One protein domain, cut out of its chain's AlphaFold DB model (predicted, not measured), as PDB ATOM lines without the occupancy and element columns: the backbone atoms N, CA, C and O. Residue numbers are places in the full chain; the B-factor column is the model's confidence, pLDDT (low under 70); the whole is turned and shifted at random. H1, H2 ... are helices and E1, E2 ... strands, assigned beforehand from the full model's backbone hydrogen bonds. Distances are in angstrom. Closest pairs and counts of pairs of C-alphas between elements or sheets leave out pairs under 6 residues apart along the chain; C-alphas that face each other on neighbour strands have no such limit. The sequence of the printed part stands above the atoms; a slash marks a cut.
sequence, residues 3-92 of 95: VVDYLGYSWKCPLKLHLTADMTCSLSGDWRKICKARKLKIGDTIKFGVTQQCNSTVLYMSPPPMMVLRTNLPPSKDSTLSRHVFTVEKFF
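What this domain is: This is residues 3 to 92 of the 95 residues of the protein "Putative transcription factor B3-Domain family" of Medicago truncatula (UniProt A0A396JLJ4). With little regular structure, this is a small head of short strands E1 to E4 and helix H1, and a long, loose arm, hairpin E5 and E6, makes the length; residues 75 to 81 stick out. The printed part has 90 residues, in order E1, E2, E3, H1, E4, E5, E6; the class is mixed, with only 32 residues in named elements. It is extended, radius of gyration of the C-alphas 20.5 A, spanning 68 by 28 by 24 A.

Where its parts are: Find C-alpha 10 at (126.397, 124.093, 147.508), where E1 (residues 10 to 12) begins; then come E2 (residues 15 to 18), E3 (residues 24 to 27), H1 (residues 31 to 37), E4 (residues 58 to 61), E5 (residues 66 to 70, 11.5 A) and E6 (residues 87 to 91, 12.4 A), which ends with C-alpha 91 at (137.525, 137.414, 130.096).

How they stand to each other: E1 runs on into E2 at 39 degrees. Hairpin E2 and E3 is antiparallel, N 16 to O 26 2.9 A. The closest C-alphas of E1 and H1, Trp 11 and Ile 34, are 7.6 A apart. In H1 every O i to N i+4 pair is within hydrogen-bond range. Residues 48 to 49 pair antiparallel with 60 to 61 of E4. Hairpin E5 and E6 is antiparallel, with no N and O within hydrogen-bond range.

The domain as a whole: The farthest C-alphas, Leu 19 and Asp 78, are 68.5 A apart. The printed part has no cut; links H1 to E4 and E5 to E6 are long. Look for pLDDT under 70 at residues 52 to 55 and 65 to 92.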
ATOM      1  N   VAL A   3     129.171 119.940 144.859       93.69
ATOM      2  CA  VAL A   3     129.560 120.931 143.851       93.69
ATOM      3  C   VAL A   3     129.222 122.301 144.416       93.69
ATOM      4  O   VAL A   3     128.083 122.520 144.822       93.69
ATOM      5  N   VAL A   4     130.195 123.203 144.467       93.44
ATOM      6  CA  VAL A   4     129.996 124.610 144.823       93.44
ATOM      7  C   VAL A   4     130.047 125.420 143.541       93.44
ATOM      8  O   VAL A   4     131.011 125.304 142.788       93.44
ATOM      9  N   ASP A   5     129.015 126.205 143.253       93.69
ATOM     10  CA  ASP A   5     129.026 127.054 142.065       93.69
ATOM     11  C   ASP A   5     129.660 128.427 142.289       93.69
ATOM     12  O   ASP A   5     129.944 128.840 143.410       93.69
ATOM     13  N   TYR A   6     129.868 129.147 141.190       90.31
ATOM     14  CA  TYR A   6     130.454 130.485 141.172       90.31
ATOM     15  C   TYR A   6     129.598 131.565 141.857       90.31
ATOM     16  O   TYR A   6     130.029 132.710 141.948       90.31
ATOM     17  N   LEU A   7     128.392 131.227 142.327       91.44
ATOM     18  CA  LEU A   7     127.553 132.084 143.167       91.44
ATOM     19  C   LEU A   7     127.555 131.625 144.638       91.44
ATOM     20  O   LEU A   7     126.781 132.146 145.437       91.44
ATOM     21  N   GLY A   8     128.404 130.656 144.997       91.50
ATOM     22  CA  GLY A   8     128.585 130.149 146.358       91.50
ATOM     23  C   GLY A   8     127.571 129.086 146.788       91.50
ATOM     24  O   GLY A   8     127.616 128.630 147.931       91.50
ATOM     25  N   TYR A   9     126.661 128.651 145.909       95.50
ATOM     26  CA  TYR A   9     125.666 127.640 146.277       95.50
ATOM     27  C   TYR A   9     126.282 126.246 146.292       95.50
ATOM     28  O   TYR A   9     126.990 125.860 145.365       95.50
ATOM     29  N   SER A  10     125.961 125.480 147.334       95.38
ATOM     30  CA  SER A  10     126.397 124.093 147.508       95.38
ATOM     31  C   SER A  10     125.315 123.107 147.073       95.38
ATOM     32  O   SER A  10     124.168 123.192 147.512       95.38
ATOM     33  N   TRP A  11     125.699 122.131 146.257       96.62
ATOM     34  CA  TRP A  11     124.801 121.164 145.628       96.62
ATOM     35  C   TRP A  11     125.266 119.735 145.893       96.62
ATOM     36  O   TRP A  11     126.460 119.431 145.787       96.62
ATOM     37  N   LYS A  12     124.338 118.824 146.210       96.25
ATOM     38  CA  LYS A  12     124.675 117.416 146.456       96.25
ATOM     39  C   LYS A  12     124.701 116.658 145.133       96.25
ATOM     40  O   LYS A  12     123.663 116.250 144.605       96.25
ATOM     41  N   CYS A  13     125.907 116.428 144.619       95.06
ATOM     42  CA  CYS A  13     126.127 115.752 143.345       95.06
ATOM     43  C   CYS A  13     127.034 114.534 143.532       95.06
ATOM     44  O   CYS A  13     128.255 114.655 143.434       95.06
ATOM     45  N   PRO A  14     126.475 113.345 143.819       92.56
ATOM     46  CA  PRO A  14     127.261 112.122 143.882       92.56
ATOM     47  C   PRO A  14     127.935 111.844 142.534       92.56
ATOM     48  O   PRO A  14     127.255 111.793 141.504       92.56
ATOM     49  N   LEU A  15     129.255 111.651 142.570       89.44
ATOM     50  CA  LEU A  15     130.045 111.164 141.447       89.44
ATOM     51  C   LEU A  15     130.000 109.635 141.458       89.44
ATOM     52  O   LEU A  15     130.327 109.016 142.471       89.44
ATOM     53  N   LYS A  16     129.580 109.035 140.346       89.88
ATOM     54  CA  LYS A  16     129.631 107.585 140.134       89.88
ATOM     55  C   LYS A  16     130.673 107.284 139.071       89.88
ATOM     56  O   LYS A  16     130.575 107.821 137.967       89.88
ATOM     57  N   LEU A  17     131.647 106.453 139.426       88.38
ATOM     58  CA  LEU A  17     132.610 105.879 138.493       88.38
ATOM     59  C   LEU A  17     131.995 104.616 137.892       88.38
ATOM     60  O   LEU A  17     131.489 103.766 138.626       88.38
ATOM     61  N   HIS A  18     132.032 104.509 136.573       88.31
ATOM     62  CA  HIS A  18     131.578 103.344 135.830       88.31
ATOM     63  C   HIS A  18     132.808 102.651 135.260       88.31
ATOM     64  O   HIS A  18     133.499 103.189 134.396       88.31
ATOM     65  N   LEU A  19     133.080 101.451 135.765       82.56
ATOM     66  CA  LEU A  19     134.204 100.605 135.359       82.56
ATOM     67  C   LEU A  19     133.874  99.881 134.042       82.56
ATOM     68  O   LEU A  19     133.832  98.655 133.978       82.56
ATOM     69  N   THR A  20     133.549 100.651 133.007       84.12
ATOM     70  CA  THR A  20     133.413 100.161 131.630       84.12
ATOM     71  C   THR A  20     134.760 100.266 130.911       84.12
ATOM     72  O   THR A  20     135.693 100.871 131.436       84.12
ATOM     73  N   ALA A  21     134.869  99.698 129.704       77.69
ATOM     74  CA  ALA A  21     136.091  99.763 128.891       77.69
ATOM     75  C   ALA A  21     136.633 101.201 128.722       77.69
ATOM     76  O   ALA A  21     137.842 101.399 128.698       77.69
ATOM     77  N   ASP A  22     135.737 102.195 128.710       81.62
ATOM     78  CA  ASP A  22     136.067 103.610 128.508       81.62
ATOM     79  C   ASP A  22     136.248 104.410 129.813       81.62
ATOM     80  O   ASP A  22     136.392 105.629 129.756       81.62
ATOM     81  N   MET A  23     136.200 103.762 130.989       81.75
ATOM     82  CA  MET A  23     136.347 104.395 132.314       81.75
ATOM     83  C   MET A  23     135.587 105.724 132.441       81.75
ATOM     84  O   MET A  23     136.161 106.808 132.572       81.75
ATOM     85  N   THR A  24     134.258 105.648 132.399       88.38
ATOM     86  CA  THR A  24     133.417 106.850 132.435       88.38
ATOM     87  C   THR A  24     133.040 107.235 133.862       88.38
ATOM     88  O   THR A  24     132.983 106.410 134.773       88.38
ATOM     89  N   CYS A  25     132.746 108.514 134.086       89.44
ATOM     90  CA  CYS A  25     132.187 108.985 135.347       89.44
ATOM     91  C   CYS A  25     130.961 109.864 135.100       89.44
ATOM     92  O   CYS A  25     130.810 110.470 134.041       89.44
ATOM     93  N   SER A  26     130.056 109.916 136.075       91.00
ATOM     94  CA  SER A  26     128.825 110.700 135.966       91.00
ATOM     95  C   SER A  26     128.507 111.435 137.260       91.00
ATOM     96  O   SER A  26     128.601 110.870 138.352       91.00
ATOM     97  N   LEU A  27     128.094 112.696 137.127       91.88
ATOM     98  CA  LEU A  27     127.493 113.466 138.209       91.88
ATOM     99  C   LEU A  27     125.983 113.249 138.207       91.88
ATOM    100  O   LEU A  27     125.316 113.356 137.180       91.88
ATOM    101  N   SER A  28     125.445 112.945 139.381       92.88
ATOM    102  CA  SER A  28     124.022 112.664 139.581       92.88
ATOM    103  C   SER A  28     123.423 113.571 140.665       92.88
ATOM    104  O   SER A  28     124.032 114.568 141.056       92.88
ATOM    105  N   GLY A  29     122.210 113.272 141.138       94.19
ATOM    106  CA  GLY A  29     121.551 114.047 142.195       94.19
ATOM    107  C   GLY A  29     121.149 115.448 141.732       94.19
ATOM    108  O   GLY A  29     120.417 115.599 140.750       94.19
ATOM    109  N   ASP A  30     121.644 116.477 142.421       96.62
ATOM    110  CA  ASP A  30     121.283 117.874 142.155       96.62
ATOM    111  C   ASP A  30     121.833 118.421 140.831       96.62
ATOM    112  O   ASP A  30     121.505 119.546 140.461       96.62
ATOM    113  N   TRP A  31     122.586 117.627 140.060       94.69
ATOM    114  CA  TRP A  31     123.128 118.042 138.764       94.69
ATOM    115  C   TRP A  31     122.060 118.656 137.845       94.69
ATOM    116  O   TRP A  31     122.228 119.748 137.307       94.69
ATOM    117  N   ARG A  32     120.882 118.023 137.753       94.56
ATOM    118  CA  ARG A  32     119.759 118.549 136.957       94.56
ATOM    119  C   ARG A  32     119.254 119.903 137.473       94.56
ATOM    120  O   ARG A  32     118.796 120.723 136.677       94.56
ATOM    121  N   LYS A  33     119.301 120.138 138.787       96.75
ATOM    122  CA  LYS A  33     118.897 121.415 139.394       96.75
ATOM    123  C   LYS A  33     119.922 122.503 139.095       96.75
ATOM    124  O   LYS A  33     119.507 123.599 138.735       96.75
ATOM    125  N   ILE A  34     121.217 122.178 139.135       95.12
ATOM    126  CA  ILE A  34     122.292 123.083 138.702       95.12
ATOM    127  C   ILE A  34     122.053 123.510 137.253       95.12
ATOM    128  O   ILE A  34     122.000 124.708 136.979       95.12
ATOM    129  N   CYS A  35     121.814 122.558 136.341       93.56
ATOM    130  CA  CYS A  35     121.552 122.880 134.937       93.56
ATOM    131  C   CYS A  35     120.371 123.847 134.777       93.56
ATOM    132  O   CYS A  35     120.469 124.812 134.025       93.56
ATOM    133  N   LYS A  36     119.276 123.648 135.523       95.19
ATOM    134  CA  LYS A  36     118.124 124.567 135.504       95.19
ATOM    135  C   LYS A  36     118.463 125.942 136.092       95.19
ATOM    136  O   LYS A  36     118.155 126.955 135.471       95.19
ATOM    137  N   ALA A  37     119.110 125.987 137.256       94.69
ATOM    138  CA  ALA A  37     119.427 127.224 137.975       94.69
ATOM    139  C   ALA A  37     120.463 128.095 137.247       94.69
ATOM    140  O   ALA A  37     120.408 129.323 137.322       94.69
ATOM    141  N   ARG A  38     121.403 127.466 136.535       92.69
ATOM    142  CA  ARG A  38     122.465 128.133 135.766       92.69
ATOM    143  C   ARG A  38     122.176 128.186 134.262       92.69
ATOM    144  O   ARG A  38     122.999 128.687 133.509       92.69
ATOM    145  N   LYS A  39     120.986 127.728 133.843       92.19
ATOM    146  CA  LYS A  39     120.507 127.700 132.448       92.19
ATOM    147  C   LYS A  39     121.468 126.981 131.485       92.19
ATOM    148  O   LYS A  39     121.581 127.386 130.331       92.19
ATOM    149  N   LEU A  40     122.119 125.919 131.966       91.12
ATOM    150  CA  LEU A  40     123.052 125.107 131.183       91.12
ATOM    151  C   LEU A  40     122.308 124.267 130.146       91.12
ATOM    152  O   LEU A  40     121.265 123.667 130.442       91.12
ATOM    153  N   LYS A  41     122.884 124.186 128.952       91.81
ATOM    154  CA  LYS A  41     122.362 123.485 127.779       91.81
ATOM    155  C   LYS A  41     123.413 122.516 127.242       91.81
ATOM    156  O   LYS A  41     124.598 122.616 127.547       91.81
ATOM    157  N   ILE A  42     122.974 121.570 126.416       91.56
ATOM    158  CA  ILE A  42     123.901 120.705 125.677       91.56
ATOM    159  C   ILE A  42     124.782 121.590 124.788       91.56
ATOM    160  O   ILE A  42     124.269 122.462 124.090       91.56
ATOM    161  N   GLY A  43     126.094 121.355 124.833       90.19
ATOM    162  CA  GLY A  43     127.097 122.151 124.125       90.19
ATOM    163  C   GLY A  43     127.735 123.261 124.965       90.19
ATOM    164  O   GLY A  43     128.759 123.797 124.551       90.19
ATOM    165  N   ASP A  44     127.197 123.577 126.148       87.69
ATOM    166  CA  ASP A  44     127.833 124.540 127.047       87.69
ATOM    167  C   ASP A  44     129.106 123.956 127.669       87.69
ATOM    168  O   ASP A  44     129.127 122.831 128.177       87.69
ATOM    169  N   THR A  45     130.168 124.761 127.691       88.62
ATOM    170  CA  THR A  45     131.423 124.404 128.356       88.62
ATOM    171  C   THR A  45     131.395 124.851 129.809       88.62
ATOM    172  O   THR A  45     131.244 126.035 130.110       88.62
ATOM    173  N   ILE A  46     131.632 123.905 130.712       89.06
ATOM    174  CA  ILE A  46     131.799 124.144 132.144       89.06
ATOM    175  C   ILE A  46     133.212 123.748 132.567       89.06
ATOM    176  O   ILE A  46     133.798 122.821 132.009       89.06
ATOM    177  N   LYS A  47     133.765 124.449 133.554       90.81
ATOM    178  CA  LYS A  47     135.063 124.118 134.144       90.81
ATOM    179  C   LYS A  47     134.882 123.853 135.628       90.81
ATOM    180  O   LYS A  47     134.136 124.570 136.296       90.81
ATOM    181  N   PHE A  48     135.575 122.835 136.121       89.94
ATOM    182  CA  PHE A  48     135.662 122.535 137.540       89.94
ATOM    183  C   PHE A  48     137.095 122.735 138.015       89.94
ATOM    184  O   PHE A  48     138.037 122.320 137.344       89.94
ATOM    185  N   GLY A  49     137.237 123.359 139.175       88.06
ATOM    186  CA  GLY A  49     138.467 123.410 139.943       88.06
ATOM    187  C   GLY A  49     138.367 122.518 141.174       88.06
ATOM    188  O   GLY A  49     137.293 122.340 141.757       88.06
ATOM    189  N   VAL A  50     139.510 121.986 141.582       85.75
ATOM    190  CA  VAL A  50     139.720 121.370 142.892       85.75
ATOM    191  C   VAL A  50     140.733 122.217 143.652       85.75
ATOM    192  O   VAL A  50     141.614 122.825 143.046       85.75
ATOM    193  N   THR A  51     140.604 122.292 144.971       79.25
ATOM    194  CA  THR A  51     141.659 122.878 145.805       79.25
ATOM    195  C   THR A  51     142.826 121.891 145.928       79.25
ATOM    196  O   THR A  51     142.647 120.696 145.705       79.25
ATOM    197  N   GLN A  52     144.027 122.379 146.271       63.31
ATOM    198  CA  GLN A  52     145.287 121.606 146.276       63.31
ATOM    199  C   GLN A  52     145.270 120.293 147.084       63.31
ATOM    200  O   GLN A  52     146.182 119.482 146.948       63.31
ATOM    201  N   GLN A  53     144.261 120.045 147.919       68.44
ATOM    202  CA  GLN A  53     144.177 118.815 148.690       68.44
ATOM    203  C   GLN A  53     143.446 117.722 147.892       68.44
ATOM    204  O   GLN A  53     142.231 117.777 147.701       68.44
ATOM    205  N   CYS A  54     144.188 116.687 147.488       56.94
ATOM    206  CA  CYS A  54     143.722 115.551 146.676       56.94
ATOM    207  C   CYS A  54     142.555 114.728 147.272       56.94
ATOM    208  O   CYS A  54     142.018 113.867 146.584       56.94
ATOM    209  N   ASN A  55     142.124 115.008 148.508       61.62
ATOM    210  CA  ASN A  55     140.997 114.343 149.179       61.62
ATOM    211  C   ASN A  55     139.762 115.246 149.337       61.62
ATOM    212  O   ASN A  55     138.856 114.939 150.118       61.62
ATOM    213  N   SER A  56     139.704 116.374 148.625       70.00
ATOM    214  CA  SER A  56     138.520 117.226 148.648       70.00
ATOM    215  C   SER A  56     137.330 116.501 148.016       70.00
ATOM    216  O   SER A  56     137.344 116.124 146.847       70.00
ATOM    217  N   THR A  57     136.245 116.366 148.775       85.12
ATOM    218  CA  THR A  57     134.953 115.898 148.252       85.12
ATOM    219  C   THR A  57     134.151 117.034 147.608       85.12
ATOM    220  O   THR A  57     132.936 116.899 147.421       85.12
ATOM    221  N   VAL A  58     134.819 118.149 147.284       88.50
ATOM    222  CA  VAL A  58     134.227 119.388 146.782       88.50
ATOM    223  C   VAL A  58     134.831 119.762 145.431       88.50
ATOM    224  O   VAL A  58     136.042 119.963 145.325       88.50
ATOM    225  N   LEU A  59     133.969 119.902 144.421       90.62
ATOM    226  CA  LEU A  59     134.298 120.524 143.138       90.62
ATOM    227  C   LEU A  59     133.776 121.957 143.108       90.62
ATOM    228  O   LEU A  59     132.618 122.196 143.451       90.62
ATOM    229  N   TYR A  60     134.589 122.886 142.625       91.56
ATOM    230  CA  TYR A  60     134.196 124.279 142.432       91.56
ATOM    231  C   TYR A  60     133.928 124.535 140.953       91.56
ATOM    232  O   TYR A  60     134.814 124.356 140.123       91.56
ATOM    233  N   MET A  61     132.714 124.940 140.597       91.75
ATOM    234  CA  MET A  61     132.369 125.308 139.226       91.75
ATOM    235  C   MET A  61     132.826 126.741 138.950       91.75
ATOM    236  O   MET A  61     132.405 127.674 139.636       91.75
ATOM    237  N   SER A  62     133.655 126.927 137.926       89.00
ATOM    238  CA  SER A  62     134.079 128.259 137.495       89.00
ATOM    239  C   SER A  62     132.914 129.026 136.856       89.00
ATOM    240  O   SER A  62     132.061 128.410 136.206       89.00
ATOM    241  N   PRO A  63     132.872 130.365 136.989       82.81
ATOM    242  CA  PRO A  63     131.894 131.173 136.276       82.81
ATOM    243  C   PRO A  63     132.046 130.991 134.762       82.81
ATOM    244  O   PRO A  63     133.171 130.812 134.274       82.81
ATOM    245  N   PRO A  64     130.940 131.039 133.996       77.25
ATOM    246  CA  PRO A  64     131.037 131.066 132.547       77.25
ATOM    247  C   PRO A  64     131.864 132.287 132.121       77.25
ATOM    248  O   PRO A  64     131.835 133.311 132.812       77.25
ATOM    249  N   PRO A  65     132.597 132.210 130.996       69.44
ATOM    250  CA  PRO A  65     133.296 133.369 130.462       69.44
ATOM    251  C   PRO A  65     132.281 134.494 130.266       69.44
ATOM    252  O   PRO A  65     131.342 134.373 129.476       69.44
ATOM    253  N   MET A  66     132.440 135.573 131.029       62.78
ATOM    254  CA  MET A  66     131.561 136.722 130.899       62.78
ATOM    255  C   MET A  66     131.952 137.446 129.617       62.78
ATOM    256  O   MET A  66     133.087 137.901 129.469       62.78
ATOM    257  N   MET A  67     131.011 137.544 128.681       56.94
ATOM    258  CA  MET A  67     131.135 138.503 127.590       56.94
ATOM    259  C   MET A  67     130.902 139.883 128.192       56.94
ATOM    260  O   MET A  67     129.762 140.283 128.423       56.94
ATOM    261  N   VAL A  68     131.985 140.592 128.501       56.72
ATOM    262  CA  VAL A  68     131.886 141.997 128.881       56.72
ATOM    263  C   VAL A  68     131.779 142.784 127.583       56.72
ATOM    264  O   VAL A  68     132.743 142.894 126.827       56.72
ATOM    265  N   LEU A  69     130.588 143.313 127.303       49.09
ATOM    266  CA  LEU A  69     130.419 144.277 126.227       49.09
ATOM    267  C   LEU A  69     131.009 145.606 126.709       49.09
ATOM    268  O   LEU A  69     130.364 146.350 127.445       49.09
ATOM    269  N   ARG A  70     132.244 145.911 126.308       49.84
ATOM    270  CA  ARG A  70     132.740 147.283 126.394       49.84
ATOM    271  C   ARG A  70     132.094 148.065 125.259       49.84
ATOM    272  O   ARG A  70     132.512 147.977 124.107       49.84
ATOM    273  N   THR A  71     131.041 148.813 125.567       47.09
ATOM    274  CA  THR A  71     130.600 149.883 124.674       47.09
ATOM    275  C   THR A  71     131.687 150.946 124.686       47.09
ATOM    276  O   THR A  71     131.806 151.695 125.655       47.09
ATOM    277  N   ASN A  72     132.489 151.013 123.622       52.91
ATOM    278  CA  ASN A  72     133.219 152.237 123.325       52.91
ATOM    279  C   ASN A  72     132.149 153.321 123.162       52.91
ATOM    280  O   ASN A  72     131.359 153.263 122.217       52.91
ATOM    281  N   LEU A  73     132.050 154.246 124.123       54.12
ATOM    282  CA  LEU A  73     131.245 155.450 123.944       54.12
ATOM    283  C   LEU A  73     131.728 156.087 122.635       54.12
ATOM    284  O   LEU A  73     132.929 156.352 122.521       54.12
ATOM    285  N   PRO A  74     130.864 156.265 121.621       53.56
ATOM    286  CA  PRO A  74     131.303 156.929 120.409       53.56
ATOM    287  C   PRO A  74     131.766 158.341 120.795       53.56
ATOM    288  O   PRO A  74     131.094 158.986 121.610       53.56
ATOM    289  N   PRO A  75     132.900 158.830 120.259       51.56
ATOM    290  CA  PRO A  75     133.258 160.224 120.436       51.56
ATOM    291  C   PRO A  75     132.085 161.092 119.968       51.56
ATOM    292  O   PRO A  75     131.401 160.769 118.992       51.56
ATOM    293  N   SER A  76     131.827 162.146 120.744       51.78
ATOM    294  CA  SER A  76     130.810 163.165 120.494       51.78
ATOM    295  C   SER A  76     130.734 163.525 119.009       51.78
ATOM    296  O   SER A  76     131.764 163.631 118.349       51.78
ATOM    297  N   LYS A  77     129.505 163.701 118.503       56.28
ATOM    298  CA  LYS A  77     129.194 164.027 117.107       56.28
ATOM    299  C   LYS A  77     129.956 165.273 116.655       56.28
ATOM    300  O   LYS A  77     129.467 166.383 116.817       56.28
ATOM    301  N   ASP A  78     131.085 165.050 116.005       54.84
ATOM    302  CA  ASP A  78     131.536 165.902 114.923       54.84
ATOM    303  C   ASP A  78     132.125 165.018 113.817       54.84
ATOM    304  O   ASP A  78     132.938 164.129 114.068       54.84
ATOM    305  N   SER A  79     131.662 165.244 112.589       47.12
ATOM    306  CA  SER A  79     132.056 164.591 111.325       47.12
ATOM    307  C   SER A  79     131.613 163.125 111.047       47.12
ATOM    308  O   SER A  79     132.251 162.119 111.344       47.12
ATOM    309  N   THR A  80     130.453 163.040 110.387       52.44
ATOM    310  CA  THR A  80     130.173 162.300 109.131       52.44
ATOM    311  C   THR A  80     130.405 160.794 108.932       52.44
ATOM    312  O   THR A  80     129.922 160.324 107.909       52.44
ATOM    313  N   LEU A  81     130.971 159.979 109.830       52.44
ATOM    314  CA  LEU A  81     131.057 158.512 109.601       52.44
ATOM    315  C   LEU A  81     131.075 157.697 110.916       52.44
ATOM    316  O   LEU A  81     132.052 157.032 111.254       52.44
ATOM    317  N   SER A  82     129.982 157.711 111.687       45.53
ATOM    318  CA  SER A  82     129.888 156.909 112.920       45.53
ATOM    319  C   SER A  82     129.501 155.458 112.611       45.53
ATOM    320  O   SER A  82     128.331 155.078 112.619       45.53
ATOM    321  N   ARG A  83     130.496 154.624 112.300       50.97
ATOM    322  CA  ARG A  83     130.342 153.164 112.291       50.97
ATOM    323  C   ARG A  83     130.515 152.697 113.738       50.97
ATOM    324  O   ARG A  83     131.602 152.823 114.291       50.97
ATOM    325  N   HIS A  84     129.453 152.204 114.374       51.50
ATOM    326  CA  HIS A  84     129.549 151.643 115.723       51.50
ATOM    327  C   HIS A  84     130.469 150.414 115.700       51.50
ATOM    328  O   HIS A  84     130.109 149.373 115.151       51.50
ATOM    329  N   VAL A  85     131.673 150.545 116.258       51.12
ATOM    330  CA  VAL A  85     132.626 149.440 116.408       51.12
ATOM    331  C   VAL A  85     132.489 148.887 117.821       51.12
ATOM    332  O   VAL A  85     132.808 149.564 118.799       51.12
ATOM    333  N   PHE A  86     132.015 147.649 117.921       47.31
ATOM    334  CA  PHE A  86     131.995 146.895 119.169       47.31
ATOM    335  C   PHE A  86     133.194 145.951 119.198       47.31
ATOM    336  O   PHE A  86     133.411 145.193 118.251       47.31
ATOM    337  N   THR A  87     133.942 145.963 120.297       49.31
ATOM    338  CA  THR A  87     134.992 144.976 120.564       49.31
ATOM    339  C   THR A  87     134.488 144.046 121.660       49.31
ATOM    340  O   THR A  87     134.133 144.497 122.748       49.31
ATOM    341  N   VAL A  88     134.409 142.747 121.366       47.66
ATOM    342  CA  VAL A  88     134.008 141.722 122.339       47.66
ATOM    343  C   VAL A  88     135.269 141.070 122.891       47.66
ATOM    344  O   VAL A  88     135.947 140.331 122.180       47.66
ATOM    345  N   GLU A  89     135.574 141.319 124.162       52.03
ATOM    346  CA  GLU A  89     136.671 140.657 124.871       52.03
ATOM    347  C   GLU A  89     136.109 139.526 125.746       52.03
ATOM    348  O   GLU A  89     135.153 139.710 126.507       52.03
ATOM    349  N   LYS A  90     136.684 138.324 125.620       49.72
ATOM    350  CA  LYS A  90     136.358 137.180 126.483       49.72
ATOM    351  C   LYS A  90     137.295 137.198 127.682       49.72
ATOM    352  O   LYS A  90     138.482 136.922 127.532       49.72
ATOM    353  N   PHE A  91     136.753 137.472 128.862       46.53
ATOM    354  CA  PHE A  91     137.525 137.414 130.096       46.53
ATOM    355  C   PHE A  91     137.420 136.021 130.712       46.53
ATOM    356  O   PHE A  91     136.328 135.514 130.985       46.53
ATOM    357  N   PHE A  92     138.578 135.406 130.923       48.72
ATOM    358  CA  PHE A  92     138.724 134.218 131.748       48.72
ATOM    359  C   PHE A  92     139.292 134.667 133.089       48.72
ATOM    360  O   PHE A  92     140.275 135.403 133.120       48.72
TER     361      PHE A  92